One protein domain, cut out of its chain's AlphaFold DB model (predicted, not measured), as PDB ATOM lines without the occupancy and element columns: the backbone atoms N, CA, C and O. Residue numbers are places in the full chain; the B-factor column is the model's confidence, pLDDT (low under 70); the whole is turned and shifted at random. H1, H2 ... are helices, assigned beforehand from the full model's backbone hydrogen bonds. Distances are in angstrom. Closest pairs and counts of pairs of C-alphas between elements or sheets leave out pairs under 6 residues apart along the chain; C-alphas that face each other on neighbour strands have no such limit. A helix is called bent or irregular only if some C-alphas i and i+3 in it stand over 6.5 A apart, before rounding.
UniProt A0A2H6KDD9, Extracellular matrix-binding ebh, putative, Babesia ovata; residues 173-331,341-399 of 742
ATOM      1  N   SER A 173     262.908 244.928 211.882       90.56
ATOM      2  CA  SER A 173     262.392 243.807 211.089       90.56
ATOM      3  C   SER A 173     262.312 242.504 211.909       90.56
ATOM      4  O   SER A 173     262.788 242.425 213.043       90.56
ATOM      5  N   LEU A 174     261.786 241.418 211.328       85.31
ATOM      6  CA  LEU A 174     261.803 240.089 211.966       85.31
ATOM      7  C   LEU A 174     263.223 239.636 212.393       85.31
ATOM      8  O   LEU A 174     263.367 238.860 213.336       85.31
ATOM      9  N   ASN A 175     264.269 240.157 211.742       83.38
ATOM     10  CA  ASN A 175     265.676 239.864 212.039       83.38
ATOM     11  C   ASN A 175     266.370 240.983 212.847       83.38
ATOM     12  O   ASN A 175     267.598 240.999 212.950       83.38
ATOM     13  N   GLY A 176     265.599 241.931 213.395       83.25
ATOM     14  CA  GLY A 176     266.064 243.072 214.194       83.25
ATOM     15  C   GLY A 176     266.699 244.218 213.407       83.25
ATOM     16  O   GLY A 176     267.199 245.163 214.012       83.25
ATOM     17  N   ASP A 177     266.694 244.172 212.076       89.19
ATOM     18  CA  ASP A 177     267.312 245.217 211.255       89.19
ATOM     19  C   ASP A 177     266.467 246.497 211.270       89.19
ATOM     20  O   ASP A 177     265.239 246.442 211.199       89.19
ATOM     21  N   GLY A 178     267.122 247.652 211.409       89.94
ATOM     22  CA  GLY A 178     266.460 248.954 211.576       89.94
ATOM     23  C   GLY A 178     265.872 249.218 212.972       89.94
ATOM     24  O   GLY A 178     265.382 250.320 213.212       89.94
ATOM     25  N   GLY A 179     265.939 248.250 213.894       93.12
ATOM     26  CA  GLY A 179     265.491 248.418 215.279       93.12
ATOM     27  C   GLY A 179     266.357 249.402 216.071       93.12
ATOM     28  O   GLY A 179     267.534 249.603 215.768       93.12
ATOM     29  N   LYS A 180     265.774 250.014 217.105       94.81
ATOM     30  CA  LYS A 180     266.433 250.989 217.991       94.81
ATOM     31  C   LYS A 180     266.097 250.706 219.453       94.81
ATOM     32  O   LYS A 180     265.037 250.153 219.735       94.81
ATOM     33  N   GLY A 181     266.961 251.143 220.368       94.69
ATOM     34  CA  GLY A 181     266.743 251.009 221.812       94.69
ATOM     35  C   GLY A 181     266.620 249.556 222.281       94.69
ATOM     36  O   GLY A 181     267.085 248.628 221.614       94.69
ATOM     37  N   LEU A 182     265.987 249.366 223.437       94.25
ATOM     38  CA  LEU A 182     265.771 248.054 224.051       94.25
ATOM     39  C   LEU A 182     264.877 247.138 223.200       94.25
ATOM     40  O   LEU A 182     265.187 245.954 223.067       94.25
ATOM     41  N   ASP A 183     263.826 247.671 222.570       94.25
ATOM     42  CA  ASP A 183     262.964 246.904 221.658       94.25
ATOM     43  C   ASP A 183     263.745 246.408 220.431       94.25
ATOM     44  O   ASP A 183     263.581 245.263 220.005       94.25
ATOM     45  N   GLY A 184     264.646 247.233 219.889       94.31
ATOM     46  CA  GLY A 184     265.548 246.846 218.807       94.31
ATOM     47  C   GLY A 184     266.514 245.728 219.204       94.31
ATOM     48  O   GLY A 184     266.688 244.779 218.440       94.31
ATOM     49  N   ILE A 185     267.101 245.802 220.405       92.94
ATOM     50  CA  ILE A 185     267.999 244.761 220.937       92.94
ATOM     51  C   ILE A 185     267.239 243.446 221.140       92.94
ATOM     52  O   ILE A 185     267.682 242.411 220.639       92.94
ATOM     53  N   ASN A 186     266.073 243.485 221.794       92.94
ATOM     54  CA  ASN A 186     265.235 242.303 222.002       92.94
ATOM     55  C   ASN A 186     264.865 241.643 220.663       92.94
ATOM     56  O   ASN A 186     265.072 240.446 220.462       92.94
ATOM     57  N   GLN A 187     264.429 242.447 219.688       93.38
ATOM     58  CA  GLN A 187     264.093 241.968 218.349       93.38
ATOM     59  C   GLN A 187     265.305 241.379 217.605       93.38
ATOM     60  O   GLN A 187     265.156 240.410 216.857       93.38
ATOM     61  N   LYS A 188     266.516 241.921 217.811       92.62
ATOM     62  CA  LYS A 188     267.753 241.392 217.212       92.62
ATOM     63  C   LYS A 188     268.144 240.039 217.804       92.62
ATOM     64  O   LYS A 188     268.589 239.166 217.060       92.62
ATOM     65  N   ILE A 189     267.915 239.840 219.100       92.94
ATOM     66  CA  ILE A 189     268.159 238.571 219.797       92.94
ATOM     67  C   ILE A 189     267.107 237.521 219.414       92.94
ATOM     68  O   ILE A 189     267.469 236.389 219.101       92.94
ATOM     69  N   GLY A 190     265.834 237.904 219.284       91.62
ATOM     70  CA  GLY A 190     264.811 237.043 218.681       91.62
ATOM     71  C   GLY A 190     265.136 236.669 217.226       91.62
ATOM     72  O   GLY A 190     264.949 235.526 216.812       91.62
ATOM     73  N   GLY A 191     265.701 237.602 216.451       90.88
ATOM     74  CA  GLY A 191     266.242 237.338 215.114       90.88
ATOM     75  C   GLY A 191     267.400 236.331 215.115       90.88
ATOM     76  O   GLY A 191     267.437 235.442 214.266       90.88
ATOM     77  N   LEU A 192     268.309 236.422 216.092       91.75
ATOM     78  CA  LEU A 192     269.392 235.455 216.286       91.75
ATOM     79  C   LEU A 192     268.848 234.064 216.645       91.75
ATOM     80  O   LEU A 192     269.269 233.092 216.031       91.75
ATOM     81  N   ALA A 193     267.889 233.956 217.567       92.94
ATOM     82  CA  ALA A 193     267.268 232.678 217.930       92.94
ATOM     83  C   ALA A 193     266.519 232.042 216.745       92.94
ATOM     84  O   ALA A 193     266.711 230.860 216.457       92.94
ATOM     85  N   ARG A 194     265.760 232.838 215.975       91.69
ATOM     86  CA  ARG A 194     265.147 232.399 214.705       91.69
ATOM     87  C   ARG A 194     266.167 231.837 213.724       91.69
ATOM     88  O   ARG A 194     265.847 230.904 212.998       91.69
ATOM     89  N   ALA A 195     267.394 232.349 213.729       91.19
ATOM     90  CA  ALA A 195     268.461 231.881 212.854       91.19
ATOM     91  C   ALA A 195     268.891 230.418 213.133       91.19
ATOM     92  O   ALA A 195     269.559 229.811 212.291       91.19
ATOM     93  N   PHE A 196     268.520 229.840 214.281       93.12
ATOM     94  CA  PHE A 196     268.715 228.422 214.610       93.12
ATOM     95  C   PHE A 196     267.460 227.557 214.359       93.12
ATOM     96  O   PHE A 196     267.540 226.330 214.444       93.12
ATOM     97  N   VAL A 197     266.316 228.156 214.011       91.31
ATOM     98  CA  VAL A 197     265.082 227.441 213.641       91.31
ATOM     99  C   VAL A 197     265.112 227.097 212.138       91.31
ATOM    100  O   VAL A 197     265.541 227.930 211.337       91.31
ATOM    101  N   PRO A 198     264.669 225.901 211.704       86.94
ATOM    102  CA  PRO A 198     264.558 225.573 210.283       86.94
ATOM    103  C   PRO A 198     263.433 226.367 209.594       86.94
ATOM    104  O   PRO A 198     262.290 226.343 210.046       86.94
ATOM    105  N   GLY A 199     263.726 227.034 208.473       75.31
ATOM    106  CA  GLY A 199     262.723 227.763 207.682       75.31
ATOM    107  C   GLY A 199     263.314 228.758 206.675       75.31
ATOM    108  O   GLY A 199     264.452 229.190 206.819       75.31
ATOM    109  N   ASN A 200     262.545 229.124 205.638       54.81
ATOM    110  CA  ASN A 200     262.872 230.166 204.642       54.81
ATOM    111  C   ASN A 200     264.334 230.163 204.132       54.81
ATOM    112  O   ASN A 200     265.005 231.195 204.112       54.81
ATOM    113  N   GLY A 201     264.840 228.991 203.730       57.53
ATOM    114  CA  GLY A 201     266.206 228.825 203.211       57.53
ATOM    115  C   GLY A 201     267.305 228.699 204.277       57.53
ATOM    116  O   GLY A 201     268.478 228.605 203.925       57.53
ATOM    117  N   GLN A 202     266.954 228.669 205.566       64.75
ATOM    118  CA  GLN A 202     267.875 228.412 206.674       64.75
ATOM    119  C   GLN A 202     267.648 227.004 207.240       64.75
ATOM    120  O   GLN A 202     266.555 226.675 207.695       64.75
ATOM    121  N   ASN A 203     268.698 226.177 207.264       77.25
ATOM    122  CA  ASN A 203     268.635 224.799 207.776       77.25
ATOM    123  C   ASN A 203     268.870 224.727 209.300       77.25
ATOM    124  O   ASN A 203     269.594 223.851 209.767       77.25
ATOM    125  N   GLY A 204     268.330 225.678 210.071       90.12
ATOM    126  CA  GLY A 204     268.449 225.726 211.533       90.12
ATOM    127  C   GLY A 204     269.883 225.564 212.062       90.12
ATOM    128  O   GLY A 204     270.833 226.119 211.502       90.12
ATOM    129  N   PHE A 205     270.051 224.768 213.120       93.38
ATOM    130  CA  PHE A 205     271.348 224.455 213.732       93.38
ATOM    131  C   PHE A 205     272.325 223.788 212.742       93.38
ATOM    132  O   PHE A 205     273.521 224.080 212.761       93.38
ATOM    133  N   ASN A 206     271.828 222.973 211.799       92.81
ATOM    134  CA  ASN A 206     272.650 222.324 210.768       92.81
ATOM    135  C   ASN A 206     273.391 223.344 209.882       92.81
ATOM    136  O   ASN A 206     274.574 223.177 209.590       92.81
ATOM    137  N   ALA A 207     272.723 224.443 209.502       91.25
ATOM    138  CA  ALA A 207     273.355 225.531 208.745       91.25
ATOM    139  C   ALA A 207     274.441 226.267 209.551       91.25
ATOM    140  O   ALA A 207     275.392 226.795 208.973       91.25
ATOM    141  N   ARG A 208     274.314 226.312 210.884       93.88
ATOM    142  CA  ARG A 208     275.305 226.945 211.767       93.88
ATOM    143  C   ARG A 208     276.555 226.079 211.877       93.88
ATOM    144  O   ARG A 208     277.649 226.607 211.708       93.88
ATOM    145  N   VAL A 209     276.397 224.761 212.013       93.62
ATOM    146  CA  VAL A 209     277.516 223.800 211.995       93.62
ATOM    147  C   VAL A 209     278.248 223.785 210.651       93.62
ATOM    148  O   VAL A 209     279.477 223.850 210.642       93.62
ATOM    149  N   ASP A 210     277.531 223.808 209.523       91.69
ATOM    150  CA  ASP A 210     278.153 223.944 208.197       91.69
ATOM    151  C   ASP A 210     278.954 225.257 208.064       91.69
ATOM    152  O   ASP A 210     280.097 225.255 207.601       91.69
ATOM    153  N   GLY A 211     278.397 226.373 208.550       90.88
ATOM    154  CA  GLY A 211     279.069 227.676 208.568       90.88
ATOM    155  C   GLY A 211     280.290 227.740 209.498       90.88
ATOM    156  O   GLY A 211     281.280 228.391 209.158       90.88
ATOM    157  N   TRP A 212     280.260 227.052 210.644       94.19
ATOM    158  CA  TRP A 212     281.407 226.931 211.551       94.19
ATOM    159  C   TRP A 212     282.517 226.061 210.949       94.19
ATOM    160  O   TRP A 212     283.682 226.459 210.985       94.19
ATOM    161  N   LEU A 213     282.177 224.935 210.310       92.81
ATOM    162  CA  LEU A 213     283.136 224.127 209.546       92.81
ATOM    163  C   LEU A 213     283.779 224.923 208.408       92.81
ATOM    164  O   LEU A 213     284.993 224.856 208.219       92.81
ATOM    165  N   GLU A 214     282.998 225.723 207.683       91.06
ATOM    166  CA  GLU A 214     283.520 226.641 206.669       91.06
ATOM    167  C   GLU A 214     284.444 227.717 207.277       91.06
ATOM    168  O   GLU A 214     285.408 228.136 206.641       91.06
ATOM    169  N   GLY A 215     284.215 228.138 208.525       90.81
ATOM    170  CA  GLY A 215     285.138 229.000 209.274       90.81
ATOM    171  C   GLY A 215     286.466 228.315 209.628       90.81
ATOM    172  O   GLY A 215     287.520 228.949 209.574       90.81
ATOM    173  N   VAL A 216     286.436 227.015 209.935       92.94
ATOM    174  CA  VAL A 216     287.619 226.211 210.290       92.94
ATOM    175  C   VAL A 216     288.446 225.827 209.056       92.94
ATOM    176  O   VAL A 216     289.663 226.021 209.033       92.94
ATOM    177  N   ILE A 217     287.798 225.310 208.011       90.19
ATOM    178  CA  ILE A 217     288.437 224.830 206.774       90.19
ATOM    179  C   ILE A 217     288.720 226.005 205.817       90.19
ATOM    180  O   ILE A 217     289.699 226.008 205.064       90.19
ATOM    181  N   GLY A 218     287.893 227.047 205.858       87.81
ATOM    182  CA  GLY A 218     287.786 228.029 204.785       87.81
ATOM    183  C   GLY A 218     287.002 227.476 203.593       87.81
ATOM    184  O   GLY A 218     286.605 226.313 203.567       87.81
ATOM    185  N   ASN A 219     286.841 228.299 202.563       84.50
ATOM    186  CA  ASN A 219     286.213 227.911 201.299       84.50
ATOM    187  C   ASN A 219     287.113 228.289 200.105       84.50
ATOM    188  O   ASN A 219     288.227 228.789 200.299       84.50
ATOM    189  N   ASN A 220     286.626 228.037 198.887       72.44
ATOM    190  CA  ASN A 220     287.237 228.488 197.630       72.44
ATOM    191  C   ASN A 220     286.438 229.639 196.982       72.44
ATOM    192  O   ASN A 220     286.456 229.810 195.764       72.44
ATOM    193  N   GLY A 221     285.706 230.418 197.786       69.00
ATOM    194  CA  GLY A 221     284.936 231.564 197.306       69.00
ATOM    195  C   GLY A 221     285.835 232.645 196.700       69.00
ATOM    196  O   GLY A 221     286.984 232.820 197.111       69.00
ATOM    197  N   GLN A 222     285.302 233.389 195.730       64.75
ATOM    198  CA  GLN A 222     285.970 234.550 195.133       64.75
ATOM    199  C   GLN A 222     285.546 235.853 195.831       64.75
ATOM    200  O   GLN A 222     284.413 235.984 196.298       64.75
ATOM    201  N   GLY A 223     286.456 236.832 195.884       70.75
ATOM    202  CA  GLY A 223     286.191 238.158 196.450       70.75
ATOM    203  C   GLY A 223     285.726 238.111 197.911       70.75
ATOM    204  O   GLY A 223     286.276 237.366 198.720       70.75
ATOM    205  N   ALA A 224     284.689 238.888 198.238       66.06
ATOM    206  CA  ALA A 224     284.111 238.982 199.584       66.06
ATOM    207  C   ALA A 224     283.553 237.656 200.145       66.06
ATOM    208  O   ALA A 224     283.377 237.538 201.354       66.06
ATOM    209  N   ASN A 225     283.318 236.647 199.298       74.00
ATOM    210  CA  ASN A 225     282.858 235.327 199.736       74.00
ATOM    211  C   ASN A 225     284.012 234.389 200.135       74.00
ATOM    212  O   ASN A 225     283.752 233.267 200.565       74.00
ATOM    213  N   SER A 226     285.275 234.806 199.987       80.12
ATOM    214  CA  SER A 226     286.444 233.983 200.315       80.12
ATOM    215  C   SER A 226     286.706 233.937 201.823       80.12
ATOM    216  O   SER A 226     287.022 234.954 202.441       80.12
ATOM    217  N   LYS A 227     286.623 232.746 202.427       82.12
ATOM    218  CA  LYS A 227     286.968 232.507 203.837       82.12
ATOM    219  C   LYS A 227     288.323 231.792 203.923       82.12
ATOM    220  O   LYS A 227     288.448 230.683 203.396       82.12
ATOM    221  N   PRO A 228     289.342 232.366 204.593       81.94
ATOM    222  CA  PRO A 228     290.701 231.817 204.569       81.94
ATOM    223  C   PRO A 228     290.846 230.495 205.340       81.94
ATOM    224  O   PRO A 228     291.692 229.680 204.971       81.94
ATOM    225  N   GLY A 229     290.017 230.273 206.365       87.88
ATOM    226  CA  GLY A 229     290.121 229.133 207.279       87.88
ATOM    227  C   GLY A 229     291.310 229.223 208.241       87.88
ATOM    228  O   GLY A 229     292.120 230.154 208.190       87.88
ATOM    229  N   LEU A 230     291.454 228.223 209.112       89.19
ATOM    230  CA  LEU A 230     292.626 228.093 209.974       89.19
ATOM    231  C   LEU A 230     293.858 227.733 209.136       89.19
ATOM    232  O   LEU A 230     293.848 226.760 208.376       89.19
ATOM    233  N   LYS A 231     294.949 228.493 209.307       89.00
ATOM    234  CA  LYS A 231     296.202 228.299 208.553       89.00
ATOM    235  C   LYS A 231     296.783 226.888 208.717       89.00
ATOM    236  O   LYS A 231     297.258 226.337 207.730       89.00
ATOM    237  N   ALA A 232     296.700 226.308 209.918       84.38
ATOM    238  CA  ALA A 232     297.186 224.957 210.215       84.38
ATOM    239  C   ALA A 232     296.382 223.868 209.477       84.38
ATOM    240  O   ALA A 232     296.948 223.078 208.730       84.38
ATOM    241  N   VAL A 233     295.047 223.888 209.587       86.75
ATOM    242  CA  VAL A 233     294.162 222.973 208.835       86.75
ATOM    243  C   VAL A 233     294.435 223.079 207.330       86.75
ATOM    244  O   VAL A 233     294.614 222.076 206.640       86.75
ATOM    245  N   ASN A 234     294.564 224.308 206.827       85.00
ATOM    246  CA  ASN A 234     294.837 224.567 205.419       85.00
ATOM    247  C   ASN A 234     296.237 224.144 204.951       85.00
ATOM    248  O   ASN A 234     296.391 223.883 203.758       85.00
ATOM    249  N   SER A 235     297.259 224.072 205.813       86.56
ATOM    250  CA  SER A 235     298.584 223.600 205.385       86.56
ATOM    251  C   SER A 235     298.573 222.101 205.093       86.56
ATOM    252  O   SER A 235     299.102 221.686 204.064       86.56
ATOM    253  N   TRP A 236     297.890 221.308 205.922       86.00
ATOM    254  CA  TRP A 236     297.710 219.872 205.690       86.00
ATOM    255  C   TRP A 236     296.827 219.579 204.464       86.00
ATOM    256  O   TRP A 236     297.205 218.763 203.625       86.00
ATOM    257  N   ILE A 237     295.719 220.312 204.277       83.62
ATOM    258  CA  ILE A 237     294.887 220.189 203.059       83.62
ATOM    259  C   ILE A 237     295.700 220.542 201.801       83.62
ATOM    260  O   ILE A 237     295.616 219.844 200.794       83.62
ATOM    261  N   LYS A 238     296.545 221.582 201.842       83.00
ATOM    262  CA  LYS A 238     297.430 221.928 200.714       83.00
ATOM    263  C   LYS A 238     298.476 220.846 200.423       83.00
ATOM    264  O   LYS A 238     298.731 220.581 199.250       83.00
ATOM    265  N   ALA A 239     299.057 220.225 201.451       81.00
ATOM    266  CA  ALA A 239     300.010 219.122 201.293       81.00
ATOM    267  C   ALA A 239     299.362 217.897 200.620       81.00
ATOM    268  O   ALA A 239     299.946 217.302 199.712       81.00
ATOM    269  N   TYR A 240     298.117 217.584 200.985       79.38
ATOM    270  CA  TYR A 240     297.314 216.561 200.315       79.38
ATOM    271  C   TYR A 240     296.995 216.939 198.855       79.38
ATOM    272  O   TYR A 240     297.322 216.183 197.939       79.38
ATOM    273  N   ASN A 241     296.470 218.145 198.600       74.25
ATOM    274  CA  ASN A 241     296.140 218.611 197.243       74.25
ATOM    275  C   ASN A 241     297.357 218.602 196.298       74.25
ATOM    276  O   ASN A 241     297.223 218.295 195.113       74.25
ATOM    277  N   GLY A 242     298.553 218.902 196.814       67.69
ATOM    278  CA  GLY A 242     299.802 218.827 196.053       67.69
ATOM    279  C   GLY A 242     300.166 217.416 195.574       67.69
ATOM    280  O   GLY A 242     300.861 217.289 194.569       67.69
ATOM    281  N   ARG A 243     299.677 216.365 196.250       68.38
ATOM    282  CA  ARG A 243     299.949 214.950 195.929       68.38
ATOM    283  C   ARG A 243     298.900 214.306 195.022       68.38
ATOM    284  O   ARG A 243     299.258 213.447 194.226       68.38
ATOM    285  N   VAL A 244     297.634 214.724 195.106       64.12
ATOM    286  CA  VAL A 244     296.538 214.169 194.275       64.12
ATOM    287  C   VAL A 244     296.470 214.815 192.878       64.12
ATOM    288  O   VAL A 244     295.889 214.256 191.951       64.12
ATOM    289  N   GLY A 245     297.156 215.946 192.683       55.72
ATOM    290  CA  GLY A 245     297.338 216.591 191.381       55.72
ATOM    291  C   GLY A 245     296.311 217.688 191.084       55.72
ATOM    292  O   GLY A 245     295.240 217.753 191.677       55.72
ATOM    293  N   LYS A 246     296.647 218.580 190.139       55.00
ATOM    294  CA  LYS A 246     295.905 219.823 189.827       55.00
ATOM    295  C   LYS A 246     294.552 219.625 189.111       55.00
ATOM    296  O   LYS A 246     294.122 220.506 188.369       55.00
ATOM    297  N   GLN A 247     293.875 218.492 189.289       54.47
ATOM    298  CA  GLN A 247     292.469 218.392 188.894       54.47
ATOM    299  C   GLN A 247     291.659 219.302 189.828       54.47
ATOM    300  O   GLN A 247     291.911 219.316 191.029       54.47
ATOM    301  N   GLY A 248     290.751 220.114 189.276       57.41
ATOM    302  CA  GLY A 248     290.094 221.240 189.964       57.41
ATOM    303  C   GLY A 248     289.055 220.863 191.029       57.41
ATOM    304  O   GLY A 248     287.983 221.454 191.069       57.41
ATOM    305  N   VAL A 249     289.351 219.864 191.859       67.00
ATOM    306  CA  VAL A 249     288.504 219.378 192.947       67.00
ATOM    307  C   VAL A 249     288.545 220.376 194.103       67.00
ATOM    308  O   VAL A 249     289.617 220.694 194.625       67.00
ATOM    309  N   ASP A 250     287.377 220.843 194.548       78.56
ATOM    310  CA  ASP A 250     287.268 221.606 195.792       78.56
ATOM    311  C   ASP A 250     287.411 220.676 197.002       78.56
ATOM    312  O   ASP A 250     286.433 220.298 197.643       78.56
ATOM    313  N   VAL A 251     288.652 220.332 197.345       81.62
ATOM    314  CA  VAL A 251     288.933 219.467 198.496       81.62
ATOM    315  C   VAL A 251     288.471 220.096 199.817       81.62
ATOM    316  O   VAL A 251     288.132 219.359 200.735       81.62
ATOM    317  N   LYS A 252     288.366 221.429 199.934       86.06
ATOM    318  CA  LYS A 252     287.784 222.057 201.135       86.06
ATOM    319  C   LYS A 252     286.290 221.755 201.238       86.06
ATOM    320  O   LYS A 252     285.825 221.319 202.289       86.06
ATOM    321  N   GLY A 253     285.568 221.945 200.136       84.50
ATOM    322  CA  GLY A 253     284.164 221.578 199.986       84.50
ATOM    323  C   GLY A 253     283.938 220.090 200.251       84.50
ATOM    324  O   GLY A 253     283.080 219.750 201.062       84.50
ATOM    325  N   THR A 254     284.762 219.208 199.674       86.69
ATOM    326  CA  THR A 254     284.680 217.755 199.897       86.69
ATOM    327  C   THR A 254     284.979 217.369 201.349       86.69
ATOM    328  O   THR A 254     284.254 216.550 201.906       86.69
ATOM    329  N   VAL A 255     285.986 217.968 202.004       87.81
ATOM    330  CA  VAL A 255     286.253 217.752 203.441       87.81
ATOM    331  C   VAL A 255     285.040 218.167 204.277       87.81
ATOM    332  O   VAL A 255     284.591 217.389 205.117       87.81
ATOM    333  N   LYS A 256     284.470 219.353 204.022       91.25
ATOM    334  CA  LYS A 256     283.280 219.851 204.729       91.25
ATOM    335  C   LYS A 256     282.081 218.917 204.544       91.25
ATOM    336  O   LYS A 256     281.470 218.495 205.523       91.25
ATOM    337  N   GLU A 257     281.774 218.561 203.300       90.06
ATOM    338  CA  GLU A 257     280.654 217.688 202.943       90.06
ATOM    339  C   GLU A 257     280.801 216.294 203.567       90.06
ATOM    340  O   GLU A 257     279.846 215.766 204.136       90.06
ATOM    341  N   GLN A 258     281.998 215.703 203.512       91.25
ATOM    342  CA  GLN A 258     282.246 214.389 204.101       91.25
ATOM    343  C   GLN A 258     282.207 214.431 205.632       91.25
ATOM    344  O   GLN A 258     281.709 213.481 206.223       91.25
ATOM    345  N   ILE A 259     282.629 215.514 206.294       92.69
ATOM    346  CA  ILE A 259     282.412 215.672 207.743       92.69
ATOM    347  C   ILE A 259     280.908 215.730 208.057       92.69
ATOM    348  O   ILE A 259     280.433 214.947 208.877       92.69
ATOM    349  N   MET A 260     280.142 216.584 207.368       92.88
ATOM    350  CA  MET A 260     278.696 216.736 207.606       92.88
ATOM    351  C   MET A 260     277.896 215.449 207.347       92.88
ATOM    352  O   MET A 260     276.899 215.203 208.022       92.88
ATOM    353  N   LYS A 261     278.348 214.594 206.420       92.75
ATOM    354  CA  LYS A 261     277.743 213.279 206.132       92.75
ATOM    355  C   LYS A 261     277.994 212.200 207.193       92.75
ATOM    356  O   LYS A 261     277.430 211.114 207.061       92.75
ATOM    357  N   GLN A 262     278.835 212.424 208.208       92.69
ATOM    358  CA  GLN A 262     279.012 211.416 209.261       92.69
ATOM    359  C   GLN A 262     277.812 211.391 210.215       92.69
ATOM    360  O   GLN A 262     277.251 212.431 210.581       92.69
ATOM    361  N   ALA A 263     277.429 210.183 210.636       90.75
ATOM    362  CA  ALA A 263     276.267 209.961 211.491       90.75
ATOM    363  C   ALA A 263     276.438 210.632 212.862       90.75
ATOM    364  O   ALA A 263     275.480 211.156 213.414       90.75
ATOM    365  N   GLU A 264     277.667 210.683 213.371       91.62
ATOM    366  CA  GLU A 264     278.063 211.347 214.612       91.62
ATOM    367  C   GLU A 264     277.735 212.846 214.592       91.62
ATOM    368  O   GLU A 264     277.138 213.364 215.535       91.62
ATOM    369  N   ILE A 265     278.080 213.531 213.495       92.69
ATOM    370  CA  ILE A 265     277.815 214.964 213.306       92.69
ATOM    371  C   ILE A 265     276.311 215.198 213.147       92.69
ATOM    372  O   ILE A 265     275.749 216.058 213.821       92.69
ATOM    373  N   SER A 266     275.648 214.388 212.317       92.69
ATOM    374  CA  SER A 266     274.197 214.469 212.101       92.69
ATOM    375  C   SER A 266     273.402 214.255 213.400       92.69
ATOM    376  O   SER A 266     272.482 215.017 213.689       92.69
ATOM    377  N   GLN A 267     273.791 213.281 214.231       93.94
ATOM    378  CA  GLN A 267     273.177 213.026 215.540       93.94
ATOM    379  C   GLN A 267     273.407 214.183 216.519       93.94
ATOM    380  O   GLN A 267     272.473 214.586 217.211       93.94
ATOM    381  N   ALA A 268     274.620 214.745 216.582       95.00
ATOM    382  CA  ALA A 268     274.903 215.897 217.440       95.00
ATOM    383  C   ALA A 268     274.070 217.129 217.032       95.00
ATOM    384  O   ALA A 268     273.501 217.799 217.895       95.00
ATOM    385  N   VAL A 269     273.935 217.385 215.724       95.38
ATOM    386  CA  VAL A 269     273.058 218.433 215.168       95.38
ATOM    387  C   VAL A 269     271.595 218.198 215.544       95.38
ATOM    388  O   VAL A 269     270.938 219.123 216.012       95.38
ATOM    389  N   GLU A 270     271.074 216.977 215.384       95.00
ATOM    390  CA  GLU A 270     269.677 216.646 215.698       95.00
ATOM    391  C   GLU A 270     269.351 216.863 217.187       95.00
ATOM    392  O   GLU A 270     268.301 217.407 217.534       95.00
ATOM    393  N   GLN A 271     270.258 216.474 218.089       96.06
ATOM    394  CA  GLN A 271     270.069 216.647 219.534       96.06
ATOM    395  C   GLN A 271     270.129 218.121 219.960       96.06
ATOM    396  O   GLN A 271     269.363 218.531 220.831       96.06
ATOM    397  N   ALA A 272     270.982 218.928 219.323       96.19
ATOM    398  CA  ALA A 272     271.010 220.376 219.519       96.19
ATOM    399  C   ALA A 272     269.750 221.060 218.955       96.19
ATOM    400  O   ALA A 272     269.151 221.909 219.617       96.19
ATOM    401  N   GLN A 273     269.286 220.642 217.772       95.81
ATOM    402  CA  GLN A 273     268.072 221.171 217.142       95.81
ATOM    403  C   GLN A 273     266.832 220.960 218.024       95.81
ATOM    404  O   GLN A 273     266.053 221.893 218.204       95.81
ATOM    405  N   LYS A 274     266.705 219.802 218.689       96.00
ATOM    406  CA  LYS A 274     265.616 219.512 219.648       96.00
ATOM    407  C   LYS A 274     265.535 220.468 220.842       96.00
ATOM    408  O   LYS A 274     264.500 220.504 221.504       96.00
ATOM    409  N   ILE A 275     266.599 221.202 221.166       96.44
ATOM    410  CA  ILE A 275     266.567 222.244 222.203       96.44
ATOM    411  C   ILE A 275     265.966 223.527 221.620       96.44
ATOM    412  O   ILE A 275     265.040 224.086 222.203       96.44
ATOM    413  N   ILE A 276     266.413 223.933 220.430       95.69
ATOM    414  CA  ILE A 276     265.886 225.101 219.710       95.69
ATOM    415  C   ILE A 276     264.403 224.926 219.348       95.69
ATOM    416  O   ILE A 276     263.610 225.859 219.483       95.69
ATOM    417  N   ASP A 277     263.994 223.720 218.955       93.69
ATOM    418  CA  ASP A 277     262.615 223.423 218.559       93.69
ATOM    419  C   ASP A 277     261.598 223.625 219.697       93.69
ATOM    420  O   ASP A 277     260.414 223.808 219.417       93.69
ATOM    421  N   LYS A 278     262.042 223.645 220.965       94.62
ATOM    422  CA  LYS A 278     261.195 223.953 222.134       94.62
ATOM    423  C   LYS A 278     260.839 225.433 222.245       94.62
ATOM    424  O   LYS A 278     259.802 225.751 222.814       94.62
ATOM    425  N   ILE A 279     261.696 226.331 221.748       93.50
ATOM    426  CA  ILE A 279     261.484 227.783 221.851       93.50
ATOM    427  C   ILE A 279     260.909 228.407 220.580       93.50
ATOM    428  O   ILE A 279     260.432 229.537 220.639       93.50
ATOM    429  N   LYS A 280     260.940 227.690 219.446       91.69
ATOM    430  CA  LYS A 280     260.672 228.217 218.094       91.69
ATOM    431  C   LYS A 280     259.378 229.039 217.965       91.69
ATOM    432  O   LYS A 280     259.383 230.062 217.285       91.69
ATOM    433  N   ASP A 281     258.308 228.614 218.637       91.19
ATOM    434  CA  ASP A 281     256.975 229.219 218.533       91.19
ATOM    435  C   ASP A 281     256.821 230.438 219.466       91.19
ATOM    436  O   ASP A 281     256.014 231.329 219.204       91.19
ATOM    437  N   ASN A 282     257.671 230.534 220.498       92.25
ATOM    438  CA  ASN A 282     257.596 231.539 221.561       92.25
ATOM    439  C   ASN A 282     258.718 232.596 221.489       92.25
ATOM    440  O   ASN A 282     258.774 233.475 222.339       92.25
ATOM    441  N   ILE A 283     259.600 232.575 220.477       91.56
ATOM    442  CA  ILE A 283     260.805 233.439 220.406       91.56
ATOM    443  C   ILE A 283     260.520 234.939 220.637       91.56
ATOM    444  O   ILE A 283     261.359 235.641 221.195       91.56
ATOM    445  N   ASN A 284     259.359 235.447 220.205       87.00
ATOM    446  CA  ASN A 284     258.970 236.857 220.383       87.00
ATOM    447  C   ASN A 284     258.355 237.183 221.759       87.00
ATOM    448  O   ASN A 284     258.164 238.355 222.067       87.00
ATOM    449  N   GLN A 285     257.975 236.162 222.524       88.75
ATOM    450  CA  GLN A 285     257.341 236.258 223.845       88.75
ATOM    451  C   GLN A 285     258.350 235.955 224.957       88.75
ATOM    452  O   GLN A 285     258.266 236.543 226.032       88.75
ATOM    453  N   ASN A 286     259.307 235.069 224.669       90.19
ATOM    454  CA  ASN A 286     260.481 234.816 225.487       90.19
ATOM    455  C   ASN A 286     261.253 236.114 225.751       90.19
ATOM    456  O   ASN A 286     261.367 236.985 224.881       90.19
ATOM    457  N   ASN A 287     261.862 236.190 226.927       91.50
ATOM    458  CA  ASN A 287     262.804 237.250 227.259       91.50
ATOM    459  C   ASN A 287     264.176 237.028 226.570       91.50
ATOM    460  O   ASN A 287     264.389 236.072 225.809       91.50
ATOM    461  N   ILE A 288     265.119 237.948 226.783       92.94
ATOM    462  CA  ILE A 288     266.437 237.900 226.142       92.94
ATOM    463  C   ILE A 288     267.239 236.699 226.646       92.94
ATOM    464  O   ILE A 288     267.850 235.985 225.845       92.94
ATOM    465  N   THR A 289     267.241 236.461 227.957       95.94
ATOM    466  CA  THR A 289     268.023 235.381 228.565       95.94
ATOM    467  C   THR A 289     267.514 233.993 228.188       95.94
ATOM    468  O   THR A 289     268.341 233.132 227.910       95.94
ATOM    469  N   GLU A 290     266.206 233.768 228.073       95.56
ATOM    470  CA  GLU A 290     265.594 232.509 227.620       95.56
ATOM    471  C   GLU A 290     266.029 232.145 226.197       95.56
ATOM    472  O   GLU A 290     266.525 231.042 225.948       95.56
ATOM    473  N   ASN A 291     265.916 233.097 225.266       95.56
ATOM    474  CA  ASN A 291     266.326 232.907 223.875       95.56
ATOM    475  C   ASN A 291     267.831 232.609 223.753       95.56
ATOM    476  O   ASN A 291     268.224 231.711 223.008       95.56
ATOM    477  N   LEU A 292     268.684 233.318 224.501       96.62
ATOM    478  CA  LEU A 292     270.131 233.067 224.510       96.62
ATOM    479  C   LEU A 292     270.500 231.756 225.224       96.62
ATOM    480  O   LEU A 292     271.420 231.065 224.784       96.62
ATOM    481  N   THR A 293     269.775 231.383 226.284       97.38
ATOM    482  CA  THR A 293     269.992 230.138 227.038       97.38
ATOM    483  C   THR A 293     269.703 228.925 226.167       97.38
ATOM    484  O   THR A 293     270.525 228.016 226.124       97.38
ATOM    485  N   ALA A 294     268.625 228.936 225.380       96.56
ATOM    486  CA  ALA A 294     268.337 227.851 224.443       96.56
ATOM    487  C   ALA A 294     269.435 227.678 223.371       96.56
ATOM    488  O   ALA A 294     269.791 226.549 223.033       96.56
ATOM    489  N   ILE A 295     270.019 228.777 222.865       96.81
ATOM    490  CA  ILE A 295     271.152 228.711 221.923       96.81
ATOM    491  C   ILE A 295     272.396 228.142 222.617       96.81
ATOM    492  O   ILE A 295     273.034 227.239 222.077       96.81
ATOM    493  N   LYS A 296     272.722 228.627 223.822       97.44
ATOM    494  CA  LYS A 296     273.822 228.109 224.650       97.44
ATOM    495  C   LYS A 296     273.660 226.606 224.902       97.44
ATOM    496  O   LYS A 296     274.586 225.843 224.655       97.44
ATOM    497  N   GLU A 297     272.489 226.168 225.356       97.81
ATOM    498  CA  GLU A 297     272.190 224.758 225.625       97.81
ATOM    499  C   GLU A 297     272.280 223.894 224.361       97.81
ATOM    500  O   GLU A 297     272.821 222.792 224.421       97.81
ATOM    501  N   ALA A 298     271.828 224.391 223.206       97.19
ATOM    502  CA  ALA A 298     272.008 223.705 221.929       97.19
ATOM    503  C   ALA A 298     273.499 223.566 221.553       97.19
ATOM    504  O   ALA A 298     273.930 222.487 221.143       97.19
ATOM    505  N   CYS A 299     274.305 224.614 221.754       97.81
ATOM    506  CA  CYS A 299     275.757 224.570 221.556       97.81
ATOM    507  C   CYS A 299     276.448 223.591 222.522       97.81
ATOM    508  O   CYS A 299     277.211 222.740 222.067       97.81
ATOM    509  N   ASP A 300     276.152 223.649 223.824       98.19
ATOM    510  CA  ASP A 300     276.676 222.696 224.813       98.19
ATOM    511  C   ASP A 300     276.265 221.254 224.470       98.19
ATOM    512  O   ASP A 300     277.091 220.349 224.565       98.19
ATOM    513  N   LYS A 301     275.025 221.024 224.013       98.06
ATOM    514  CA  LYS A 301     274.545 219.679 223.661       98.06
ATOM    515  C   LYS A 301     275.184 219.124 222.393       98.06
ATOM    516  O   LYS A 301     275.467 217.927 222.332       98.06
ATOM    517  N   PHE A 302     275.438 219.980 221.403       97.75
ATOM    518  CA  PHE A 302     276.229 219.620 220.228       97.75
ATOM    519  C   PHE A 302     277.651 219.211 220.632       97.75
ATOM    520  O   PHE A 302     278.125 218.156 220.213       97.75
ATOM    521  N   VAL A 303     278.303 220.015 221.479       96.94
ATOM    522  CA  VAL A 303     279.657 219.751 221.993       96.94
ATOM    523  C   VAL A 303     279.701 218.445 222.780       96.94
ATOM    524  O   VAL A 303     280.525 217.599 222.463       96.94
ATOM    525  N   GLU A 304     278.787 218.231 223.730       96.06
ATOM    526  CA  GLU A 304     278.667 216.991 224.513       96.06
ATOM    527  C   GLU A 304     278.605 215.754 223.601       96.06
ATOM    528  O   GLU A 304     279.361 214.796 223.768       96.06
ATOM    529  N   LYS A 305     277.724 215.784 222.594       95.12
ATOM    530  CA  LYS A 305     277.484 214.650 221.691       95.12
ATOM    531  C   LYS A 305     278.603 214.437 220.674       95.12
ATOM    532  O   LYS A 305     278.827 213.298 220.264       95.12
ATOM    533  N   LEU A 306     279.309 215.494 220.273       93.19
ATOM    534  CA  LEU A 306     280.489 215.385 219.420       93.19
ATOM    535  C   LEU A 306     281.702 214.886 220.219       93.19
ATOM    536  O   LEU A 306     282.361 213.945 219.786       93.19
ATOM    537  N   ASP A 307     281.973 215.448 221.396       92.44
ATOM    538  CA  ASP A 307     283.136 215.106 222.221       92.44
ATOM    539  C   ASP A 307     283.133 213.627 222.652       92.44
ATOM    540  O   ASP A 307     284.144 212.938 222.504       92.44
ATOM    541  N   GLU A 308     281.966 213.068 223.002       90.06
ATOM    542  CA  GLU A 308     281.757 211.620 223.218       90.06
ATOM    543  C   GLU A 308     282.331 210.735 222.088       90.06
ATOM    544  O   GLU A 308     282.806 209.614 222.332       90.06
ATOM    545  N   LYS A 309     282.298 211.235 220.846       88.12
ATOM    546  CA  LYS A 309     282.795 210.578 219.627       88.12
ATOM    547  C   LYS A 309     284.246 210.946 219.293       88.12
ATOM    548  O   LYS A 309     284.879 210.226 218.525       88.12
ATOM    549  N   LEU A 310     284.786 212.016 219.880       88.50
ATOM    550  CA  LEU A 310     286.176 212.457 219.719       88.50
ATOM    551  C   LEU A 310     287.126 211.953 220.829       88.50
ATOM    552  O   LEU A 310     288.342 212.112 220.706       88.50
ATOM    553  N   THR A 311     286.594 211.304 221.873       85.44
ATOM    554  CA  THR A 311     287.371 210.629 222.936       85.44
ATOM    555  C   THR A 311     288.410 209.615 222.412       85.44
ATOM    556  O   THR A 311     288.381 209.197 221.252       85.44
ATOM    557  N   ASN A 312     289.362 209.235 223.282       67.00
ATOM    558  CA  ASN A 312     290.556 208.439 222.954       67.00
ATOM    559  C   ASN A 312     290.304 207.289 221.956       67.00
ATOM    560  O   ASN A 312     289.367 206.505 222.094       67.00
ATOM    561  N   ASN A 313     291.195 207.202 220.964       75.50
ATOM    562  CA  ASN A 313     291.191 206.315 219.789       75.50
ATOM    563  C   ASN A 313     290.068 206.559 218.754       75.50
ATOM    564  O   ASN A 313     290.362 206.550 217.558       75.50
ATOM    565  N   LYS A 314     288.841 206.915 219.161       86.50
ATOM    566  CA  LYS A 314     287.699 207.101 218.236       86.50
ATOM    567  C   LYS A 314     287.887 208.237 217.230       86.50
ATOM    568  O   LYS A 314     287.542 208.087 216.061       86.50
ATOM    569  N   ILE A 315     288.489 209.360 217.638       90.62
ATOM    570  CA  ILE A 315     288.779 210.463 216.703       90.62
ATOM    571  C   ILE A 315     289.723 210.041 215.566       90.62
ATOM    572  O   ILE A 315     289.619 210.562 214.457       90.62
ATOM    573  N   GLY A 316     290.632 209.095 215.826       88.75
ATOM    574  CA  GLY A 316     291.522 208.540 214.808       88.75
ATOM    575  C   GLY A 316     290.742 207.736 213.773       88.75
ATOM    576  O   GLY A 316     290.890 207.982 212.579       88.75
ATOM    577  N   GLU A 317     289.867 206.840 214.231       90.06
ATOM    578  CA  GLU A 317     288.988 206.013 213.394       90.06
ATOM    579  C   GLU A 317     288.021 206.869 212.558       90.06
ATOM    580  O   GLU A 317     287.901 206.668 211.347       90.06
ATOM    581  N   LEU A 318     287.390 207.877 213.169       90.56
ATOM    582  CA  LEU A 318     286.472 208.794 212.489       90.56
ATOM    583  C   LEU A 318     287.197 209.641 211.431       90.56
ATOM    584  O   LEU A 318     286.745 209.719 210.288       90.56
ATOM    585  N   ALA A 319     288.351 210.228 211.769       91.81
ATOM    586  CA  ALA A 319     289.138 211.018 210.821       91.81
ATOM    587  C   ALA A 319     289.686 210.166 209.663       91.81
ATOM    588  O   ALA A 319     289.620 210.593 208.513       91.81
ATOM    589  N   THR A 320     290.150 208.947 209.956       90.88
ATOM    590  CA  THR A 320     290.568 207.923 208.979       90.88
ATOM    591  C   THR A 320     289.417 207.566 208.034       90.88
ATOM    592  O   THR A 320     289.587 207.565 206.816       90.88
ATOM    593  N   THR A 321     288.218 207.338 208.577       90.12
ATOM    594  CA  THR A 321     287.008 207.002 207.806       90.12
ATOM    595  C   THR A 321     286.598 208.131 206.860       90.12
ATOM    596  O   THR A 321     286.275 207.885 205.697       90.12
ATOM    597  N   ILE A 322     286.629 209.379 207.333       89.31
ATOM    598  CA  ILE A 322     286.342 210.565 206.515       89.31
ATOM    599  C   ILE A 322     287.421 210.748 205.436       89.31
ATOM    600  O   ILE A 322     287.083 210.944 204.271       89.31
ATOM    601  N   ALA A 323     288.706 210.648 205.792       88.56
ATOM    602  CA  ALA A 323     289.822 210.793 204.856       88.56
ATOM    603  C   ALA A 323     289.776 209.740 203.733       88.56
ATOM    604  O   ALA A 323     289.909 210.096 202.563       88.56
ATOM    605  N   GLY A 324     289.468 208.480 204.058       85.75
ATOM    606  CA  GLY A 324     289.262 207.420 203.065       85.75
ATOM    607  C   GLY A 324     288.137 207.736 202.070       85.75
ATOM    608  O   GLY A 324     288.339 207.614 200.863       85.75
ATOM    609  N   LYS A 325     286.989 208.245 202.547       84.44
ATOM    610  CA  LYS A 325     285.854 208.678 201.696       84.44
ATOM    611  C   LYS A 325     286.177 209.882 200.795       84.44
ATOM    612  O   LYS A 325     285.501 210.091 199.792       84.44
ATOM    613  N   ILE A 326     287.177 210.690 201.151       83.31
ATOM    614  CA  ILE A 326     287.672 211.812 200.331       83.31
ATOM    615  C   ILE A 326     288.687 211.320 199.282       83.31
ATOM    616  O   ILE A 326     288.770 211.895 198.198       83.31
ATOM    617  N   GLN A 327     289.451 210.268 199.590       78.62
ATOM    618  CA  GLN A 327     290.445 209.673 198.688       78.62
ATOM    619  C   GLN A 327     289.834 208.751 197.624       78.62
ATOM    620  O   GLN A 327     290.338 208.724 196.503       78.62
ATOM    621  N   ASP A 328     288.746 208.044 197.944       72.31
ATOM    622  CA  ASP A 328     287.940 207.284 196.979       72.31
ATOM    623  C   ASP A 328     286.457 207.710 197.044       72.31
ATOM    624  O   ASP A 328     285.649 207.077 197.732       72.31
ATOM    625  N   PRO A 329     286.067 208.785 196.328       59.16
ATOM    626  CA  PRO A 329     284.695 209.299 196.350       59.16
ATOM    627  C   PRO A 329     283.649 208.398 195.674       59.16
ATOM    628  O   PRO A 329     282.464 208.723 195.732       59.16
ATOM    629  N   GLN A 330     284.058 207.327 194.980       52.31
ATOM    630  CA  GLN A 330     283.161 206.471 194.186       52.31
ATOM    631  C   GLN A 330     283.205 204.985 194.586       52.31
ATOM    632  O   GLN A 330     282.463 204.191 194.011       52.31
ATOM    633  N   GLY A 331     284.049 204.593 195.548       50.19
ATOM    634  CA  GLY A 331     284.304 203.182 195.870       50.19
ATOM    635  C   GLY A 331     284.951 202.412 194.712       50.19
ATOM    636  O   GLY A 331     284.897 201.180 194.667       50.19
ATOM    637  N   ASN A 341     295.847 202.472 204.547       62.03
ATOM    638  CA  ASN A 341     296.020 203.660 205.377       62.03
ATOM    639  C   ASN A 341     295.654 204.906 204.551       62.03
ATOM    640  O   ASN A 341     296.269 205.113 203.498       62.03
ATOM    641  N   PRO A 342     294.695 205.742 204.991       66.56
ATOM    642  CA  PRO A 342     294.438 207.025 204.352       66.56
ATOM    643  C   PRO A 342     295.610 207.995 204.546       66.56
ATOM    644  O   PRO A 342     296.483 207.792 205.392       66.56
ATOM    645  N   ASP A 343     295.639 209.065 203.750       82.00
ATOM    646  CA  ASP A 343     296.734 210.041 203.779       82.00
ATOM    647  C   ASP A 343     296.869 210.676 205.171       82.00
ATOM    648  O   ASP A 343     295.891 211.161 205.750       82.00
ATOM    649  N   SER A 344     298.086 210.670 205.720       86.38
ATOM    650  CA  SER A 344     298.345 211.109 207.093       86.38
ATOM    651  C   SER A 344     298.054 212.593 207.308       86.38
ATOM    652  O   SER A 344     297.573 212.965 208.379       86.38
ATOM    653  N   ASP A 345     298.294 213.445 206.306       85.94
ATOM    654  CA  ASP A 345     298.028 214.879 206.429       85.94
ATOM    655  C   ASP A 345     296.541 215.168 206.249       85.94
ATOM    656  O   ASP A 345     295.992 215.955 207.012       85.94
ATOM    657  N   LEU A 346     295.851 214.491 205.324       87.31
ATOM    658  CA  LEU A 346     294.392 214.612 205.214       87.31
ATOM    659  C   LEU A 346     293.691 214.134 206.495       87.31
ATOM    660  O   LEU A 346     292.816 214.823 207.017       87.31
ATOM    661  N   THR A 347     294.116 212.995 207.041       90.94
ATOM    662  CA  THR A 347     293.614 212.460 208.316       90.94
ATOM    663  C   THR A 347     293.883 213.443 209.462       90.94
ATOM    664  O   THR A 347     292.998 213.708 210.277       90.94
ATOM    665  N   THR A 348     295.067 214.063 209.491       91.88
ATOM    666  CA  THR A 348     295.411 215.110 210.469       91.88
ATOM    667  C   THR A 348     294.568 216.375 210.277       91.88
ATOM    668  O   THR A 348     294.084 216.934 211.260       91.88
ATOM    669  N   ALA A 349     294.310 216.796 209.036       90.31
ATOM    670  CA  ALA A 349     293.463 217.940 208.714       90.31
ATOM    671  C   ALA A 349     292.018 217.731 209.175       90.31
ATOM    672  O   ALA A 349     291.444 218.620 209.805       90.31
ATOM    673  N   VAL A 350     291.441 216.554 208.914       92.50
ATOM    674  CA  VAL A 350     290.096 216.192 209.382       92.50
ATOM    675  C   VAL A 350     290.058 216.144 210.910       92.50
ATOM    676  O   VAL A 350     289.191 216.771 211.515       92.50
ATOM    677  N   ARG A 351     291.028 215.478 211.553       92.88
ATOM    678  CA  ARG A 351     291.137 215.418 213.019       92.88
ATOM    679  C   ARG A 351     291.198 216.811 213.649       92.88
ATOM    680  O   ARG A 351     290.454 217.095 214.583       92.88
ATOM    681  N   ALA A 352     292.052 217.686 213.124       93.19
ATOM    682  CA  ALA A 352     292.169 219.064 213.589       93.19
ATOM    683  C   ALA A 352     290.895 219.879 213.319       93.19
ATOM    684  O   ALA A 352     290.525 220.709 214.143       93.19
ATOM    685  N   THR A 353     290.198 219.615 212.209       94.69
ATOM    686  CA  THR A 353     288.920 220.262 211.881       94.69
ATOM    687  C   THR A 353     287.826 219.892 212.881       94.69
ATOM    688  O   THR A 353     287.128 220.778 213.365       94.69
ATOM    689  N   LEU A 354     287.705 218.610 213.238       94.31
ATOM    690  CA  LEU A 354     286.730 218.127 214.225       94.31
ATOM    691  C   LEU A 354     286.990 218.713 215.623       94.31
ATOM    692  O   LEU A 354     286.056 219.179 216.275       94.31
ATOM    693  N   LEU A 355     288.256 218.761 216.058       93.38
ATOM    694  CA  LEU A 355     288.643 219.389 217.330       93.38
ATOM    695  C   LEU A 355     288.382 220.902 217.331       93.38
ATOM    696  O   LEU A 355     287.840 221.430 218.299       93.38
ATOM    697  N   ALA A 356     288.730 221.600 216.245       94.25
ATOM    698  CA  ALA A 356     288.503 223.038 216.117       94.25
ATOM    699  C   ALA A 356     287.009 223.393 216.037       94.25
ATOM    700  O   ALA A 356     286.606 224.415 216.589       94.25
ATOM    701  N   LEU A 357     286.180 222.545 215.415       95.06
ATOM    702  CA  LEU A 357     284.724 222.681 215.446       95.06
ATOM    703  C   LEU A 357     284.198 222.536 216.880       95.06
ATOM    704  O   LEU A 357     283.499 223.425 217.356       95.06
ATOM    705  N   CYS A 358     284.565 221.454 217.577       94.06
ATOM    706  CA  CYS A 358     284.133 221.204 218.953       94.06
ATOM    707  C   CYS A 358     284.515 222.374 219.884       94.06
ATOM    708  O   CYS A 358     283.656 222.957 220.546       94.06
ATOM    709  N   GLY A 359     285.782 222.805 219.841       94.00
ATOM    710  CA  GLY A 359     286.271 223.947 220.616       94.00
ATOM    711  C   GLY A 359     285.612 225.280 220.243       94.00
ATOM    712  O   GLY A 359     285.287 226.062 221.131       94.00
ATOM    713  N   GLY A 360     285.359 225.536 218.955       94.38
ATOM    714  CA  GLY A 360     284.708 226.767 218.492       94.38
ATOM    715  C   GLY A 360     283.243 226.879 218.923       94.38
ATOM    716  O   GLY A 360     282.807 227.947 219.360       94.38
ATOM    717  N   VAL A 361     282.486 225.777 218.876       96.00
ATOM    718  CA  VAL A 361     281.100 225.757 219.376       96.00
ATOM    719  C   VAL A 361     281.069 225.871 220.898       96.00
ATOM    720  O   VAL A 361     280.234 226.604 221.431       96.00
ATOM    721  N   LYS A 362     282.015 225.236 221.607       96.25
ATOM    722  CA  LYS A 362     282.105 225.381 223.064       96.25
ATOM    723  C   LYS A 362     282.430 226.816 223.473       96.25
ATOM    724  O   LYS A 362     281.724 227.383 224.299       96.25
ATOM    725  N   HIS A 363     283.405 227.439 222.818       94.56
ATOM    726  CA  HIS A 363     283.736 228.845 223.040       94.56
ATOM    727  C   HIS A 363     282.532 229.767 222.787       94.56
ATOM    728  O   HIS A 363     282.238 230.611 223.626       94.56
ATOM    729  N   THR A 364     281.769 229.534 221.710       94.81
ATOM    730  CA  THR A 364     280.512 230.260 221.431       94.81
ATOM    731  C   THR A 364     279.502 230.110 222.579       94.81
ATOM    732  O   THR A 364     278.881 231.088 222.988       94.81
ATOM    733  N   SER A 365     279.337 228.898 223.125       96.50
ATOM    734  CA  SER A 365     278.476 228.644 224.293       96.50
ATOM    735  C   SER A 365     278.938 229.428 225.528       96.50
ATOM    736  O   SER A 365     278.133 230.072 226.203       96.50
ATOM    737  N   ASP A 366     280.244 229.434 225.795       96.38
ATOM    738  CA  ASP A 366     280.826 230.111 226.956       96.38
ATOM    739  C   ASP A 366     280.751 231.647 226.830       96.38
ATOM    740  O   ASP A 366     280.440 232.328 227.810       96.38
ATOM    741  N   GLU A 367     280.929 232.201 225.626       95.81
ATOM    742  CA  GLU A 367     280.712 233.627 225.335       95.81
ATOM    743  C   GLU A 367     279.238 234.036 225.472       95.81
ATOM    744  O   GLU A 367     278.942 235.074 226.072       95.81
ATOM    745  N   LEU A 368     278.301 233.217 224.977       95.75
ATOM    746  CA  LEU A 368     276.862 233.431 225.174       95.75
ATOM    747  C   LEU A 368     276.494 233.396 226.662       95.75
ATOM    748  O   LEU A 368     275.728 234.240 227.121       95.75
ATOM    749  N   ASN A 369     277.068 232.467 227.426       96.62
ATOM    750  CA  ASN A 369     276.857 232.367 228.866       96.62
ATOM    751  C   ASN A 369     277.387 233.596 229.620       96.62
ATOM    752  O   ASN A 369     276.682 234.166 230.455       96.62
ATOM    753  N   PHE A 370     278.620 234.012 229.327       94.94
ATOM    754  CA  PHE A 370     279.274 235.115 230.023       94.94
ATOM    755  C   PHE A 370     278.754 236.482 229.561       94.94
ATOM    756  O   PHE A 370     278.129 237.197 230.342       94.94
ATOM    757  N   LEU A 371     278.962 236.849 228.294       92.94
ATOM    758  CA  LEU A 371     278.577 238.167 227.784       92.94
ATOM    759  C   LEU A 371     277.070 238.248 227.525       92.94
ATOM    760  O   LEU A 371     276.409 239.167 228.008       92.94
ATOM    761  N   GLY A 372     276.533 237.283 226.777       92.06
ATOM    762  CA  GLY A 372     275.144 237.309 226.316       92.06
ATOM    763  C   GLY A 372     274.133 237.280 227.463       92.06
ATOM    764  O   GLY A 372     273.272 238.151 227.543       92.06
ATOM    765  N   ILE A 373     274.253 236.302 228.359       94.94
ATOM    766  CA  ILE A 373     273.298 236.039 229.442       94.94
ATOM    767  C   ILE A 373     273.719 236.759 230.728       94.94
ATOM    768  O   ILE A 373     272.962 237.581 231.248       94.94
ATOM    769  N   SER A 374     274.923 236.469 231.240       92.19
ATOM    770  CA  SER A 374     275.330 236.901 232.585       92.19
ATOM    771  C   SER A 374     275.564 238.408 232.687       92.19
ATOM    772  O   SER A 374     275.089 239.018 233.644       92.19
ATOM    773  N   VAL A 375     276.258 239.008 231.710       91.69
ATOM    774  CA  VAL A 375     276.545 240.453 231.682       91.69
ATOM    775  C   VAL A 375     275.361 241.254 231.138       91.69
ATOM    776  O   VAL A 375     274.872 242.137 231.834       91.69
ATOM    777  N   PHE A 376     274.893 240.979 229.914       92.44
ATOM    778  CA  PHE A 376     273.891 241.839 229.266       92.44
ATOM    779  C   PHE A 376     272.445 241.378 229.461       92.44
ATOM    780  O   PHE A 376     271.617 242.181 229.887       92.44
ATOM    781  N   GLY A 377     272.121 240.115 229.177       92.62
ATOM    782  CA  GLY A 377     270.742 239.616 229.162       92.62
ATOM    783  C   GLY A 377     269.999 239.863 230.474       92.62
ATOM    784  O   GLY A 377     268.960 240.519 230.475       92.62
ATOM    785  N   ASN A 378     270.587 239.455 231.603       92.19
ATOM    786  CA  ASN A 378     270.014 239.659 232.941       92.19
ATOM    787  C   ASN A 378     269.750 241.134 233.297       92.19
ATOM    788  O   ASN A 378     268.896 241.423 234.137       92.19
ATOM    789  N   ILE A 379     270.513 242.068 232.720       93.19
ATOM    790  CA  ILE A 379     270.322 243.508 232.915       93.19
ATOM    791  C   ILE A 379     269.187 244.002 232.013       93.19
ATOM    792  O   ILE A 379     268.290 244.703 232.479       93.19
ATOM    793  N   LEU A 380     269.196 243.609 230.738       93.81
ATOM    794  CA  LEU A 380     268.198 244.021 229.752       93.81
ATOM    795  C   LEU A 380     266.792 243.518 230.119       93.81
ATOM    796  O   LEU A 380     265.854 244.312 230.089       93.81
ATOM    797  N   ASP A 381     266.657 242.267 230.567       93.88
ATOM    798  CA  ASP A 381     265.375 241.680 230.989       93.88
ATOM    799  C   ASP A 381     264.776 242.359 232.233       93.88
ATOM    800  O   ASP A 381     263.558 242.400 232.395       93.88
ATOM    801  N   LYS A 382     265.608 242.961 233.096       94.62
ATOM    802  CA  LYS A 382     265.149 243.760 234.250       94.62
ATOM    803  C   LYS A 382     264.805 245.199 233.871       94.62
ATOM    804  O   LYS A 382     263.839 245.769 234.381       94.62
ATOM    805  N   ILE A 383     265.601 245.810 232.994       92.94
ATOM    806  CA  ILE A 383     265.408 247.207 232.590       92.94
ATOM    807  C   ILE A 383     264.210 247.344 231.646       92.94
ATOM    808  O   ILE A 383     263.462 248.311 231.781       92.94
ATOM    809  N   LYS A 384     263.988 246.396 230.723       93.50
ATOM    810  CA  LYS A 384     262.951 246.531 229.690       93.50
ATOM    811  C   LYS A 384     261.538 246.743 230.269       93.50
ATOM    812  O   LYS A 384     260.954 247.766 229.919       93.50
ATOM    813  N   PRO A 385     261.017 245.923 231.209       93.94
ATOM    814  CA  PRO A 385     259.687 246.153 231.787       93.94
ATOM    815  C   PRO A 385     259.583 247.483 232.545       93.94
ATOM    816  O   PRO A 385     258.531 248.118 232.549       93.94
ATOM    817  N   THR A 386     260.687 247.935 233.152       94.62
ATOM    818  CA  THR A 386     260.759 249.228 233.852       94.62
ATOM    819  C   THR A 386     260.645 250.398 232.870       94.62
ATOM    820  O   THR A 386     259.921 251.355 233.126       94.62
ATOM    821  N   VAL A 387     261.342 250.320 231.733       94.94
ATOM    822  CA  VAL A 387     261.313 251.344 230.677       94.94
ATOM    823  C   VAL A 387     259.971 251.355 229.944       94.94
ATOM    824  O   VAL A 387     259.445 252.437 229.690       94.94
ATOM    825  N   ASP A 388     259.404 250.183 229.649       92.81
ATOM    826  CA  ASP A 388     258.073 250.053 229.047       92.81
ATOM    827  C   ASP A 388     257.009 250.680 229.970       92.81
ATOM    828  O   ASP A 388     256.324 251.623 229.573       92.81
ATOM    829  N   GLY A 389     256.952 250.260 231.242       93.38
ATOM    830  CA  GLY A 389     255.989 250.787 232.215       93.38
ATOM    831  C   GLY A 389     256.137 252.289 232.485       93.38
ATOM    832  O   GLY A 389     255.135 252.996 232.598       93.38
ATOM    833  N   LEU A 390     257.369 252.811 232.529       93.69
ATOM    834  CA  LEU A 390     257.614 254.250 232.660       93.69
ATOM    835  C   LEU A 390     257.151 255.023 231.415       93.69
ATOM    836  O   LEU A 390     256.581 256.108 231.545       93.69
ATOM    837  N   HIS A 391     257.362 254.482 230.211       94.69
ATOM    838  CA  HIS A 391     256.895 255.101 228.970       94.69
ATOM    839  C   HIS A 391     255.362 255.158 228.898       94.69
ATOM    840  O   HIS A 391     254.804 256.186 228.502       94.69
ATOM    841  N   ASP A 392     254.683 254.097 229.331       91.50
ATOM    842  CA  ASP A 392     253.222 254.019 229.353       91.50
ATOM    843  C   ASP A 392     252.622 254.979 230.393       91.50
ATOM    844  O   ASP A 392     251.693 255.730 230.084       91.50
ATOM    845  N   GLN A 393     253.203 255.055 231.598       90.06
ATOM    846  CA  GLN A 393     252.802 256.019 232.635       90.06
ATOM    847  C   GLN A 393     252.989 257.473 232.182       90.06
ATOM    848  O   GLN A 393     252.079 258.291 232.322       90.06
ATOM    849  N   LEU A 394     254.141 257.801 231.586       91.06
ATOM    850  CA  LEU A 394     254.396 259.131 231.027       91.06
ATOM    851  C   LEU A 394     253.467 259.440 229.846       91.06
ATOM    852  O   LEU A 394     253.057 260.587 229.659       91.06
ATOM    853  N   THR A 395     253.087 258.427 229.065       89.94
ATOM    854  CA  THR A 395     252.079 258.568 228.013       89.94
ATOM    855  C   THR A 395     250.710 258.889 228.599       89.94
ATOM    856  O   THR A 395     250.104 259.860 228.163       89.94
ATOM    857  N   ALA A 396     250.264 258.178 229.635       86.88
ATOM    858  CA  ALA A 396     249.002 258.468 230.314       86.88
ATOM    859  C   ALA A 396     248.977 259.848 231.002       86.88
ATOM    860  O   ALA A 396     247.929 260.487 231.046       86.88
ATOM    861  N   ALA A 397     250.118 260.333 231.502       85.38
ATOM    862  CA  ALA A 397     250.227 261.650 232.134       85.38
ATOM    863  C   ALA A 397     250.220 262.828 231.135       85.38
ATOM    864  O   ALA A 397     249.828 263.934 231.508       85.38
ATOM    865  N   THR A 398     250.660 262.606 229.889       87.25
ATOM    866  CA  THR A 398     250.837 263.658 228.863       87.25
ATOM    867  C   THR A 398     249.781 263.641 227.761       87.25
ATOM    868  O   THR A 398     249.482 264.687 227.192       87.25
ATOM    869  N   THR A 399     249.201 262.483 227.450       84.12
ATOM    870  CA  THR A 399     248.137 262.356 226.449       84.12
ATOM    871  C   THR A 399     246.789 262.768 227.049       84.12
ATOM    872  O   THR A 399     246.470 262.441 228.191       84.12
TER     873      THR A 399
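Overview. This is residues 173 to 331 and 341 to 399 of the 742 residues of the protein "Extracellular matrix-binding ebh, putative" of Babesia ovata (UniProt A0A2H6KDD9). Look first for one very long helix, H8, bent once, which runs along the length of the domain; H6 packs along its first arm, H5 folds back on H6 as a hairpin, and H2 crosses H5 and H8a. H3, H4 and H7 gather near the start of H8a, H1 packs on the other end of H6, and residues 389 to 399 stick out past the body. The printed part has 218 residues with eight named helices, H1 to H8 in chain order, and no named strand: its class is all helix. It is loose, with a radius of gyration of the C-alphas of 21.3 A, and spans 78 by 39 by 28 A, only just a rod.

Along the chain. Find C-alpha 344 at (298.345, 211.109, 207.093), where H8, residues 344 to 398, begins. By its hydrogen bonds it was assigned as one helix, but it is bent: C-alphas 375 and 378 are 6.7 A apart. Its arms are H8a, residues 344 to 375, 44.1 A long, and H8b, residues 378 to 398, 31.0 A, ending at C-alpha 398 (250.837, 263.658, 228.863). H6, residues 288 to 310, measures 32.8 A. The others are H1, residues 181 to 194, starting at (266.743, 251.009, 221.812); H2, 204 to 217; H3, 231 to 244; H4, 251 to 260; H5, 263 to 276; and H7, 314 to 327.

Arrangement. H8a and H8b stand at a steep tilt of 41 degrees. Start at Ser 365: its C-alpha is 4.7 A from that of Lys 296, the closest pair where H6 touches H8a, opposite ways at a shallow tilt of 25 degrees. H5 and H6 form a helical hairpin at 17 degrees, closest at C-alphas 272 and 298, 4.2 A. H2 touches H8a at a steep tilt of 56 degrees, C-alphas 213 and 357 being closest at 6.3 A. H3 touches H8a, closest at C-alphas 236 and 345, 5.1 A. H7 touches H8a, closest at C-alphas 319 and 351, 5.3 A, and H4, closest at C-alphas 322 and 258, 6.1 A. H1 touches H6, through residues 288 to 295 of H6 alone, closest at C-alphas 193 and 291, 6.0 A. H5 and H8a are apart. Every O i to N i+4 pair is within hydrogen-bond range in H1, H4 and H7; the counts elsewhere are H2 9 of 10, H3 9 of 10, H5 8 of 10, H6 18 of 19, H8a 26 of 28 and H8b 14 of 17.

Size, cuts and confidence. The two C-alphas farthest apart, those of Asn 341 and Thr 398, are 78.7 A apart. Residues 332 to 340 are not printed, and C-alphas 331 and 341 are 15.1 A apart across the cut. The links H2 to H3 and H5 to H6 are long. Mean pLDDT of the printed part is 88.0; look for values under 70 at, among others, residues 242 to 249 and 329 to 331.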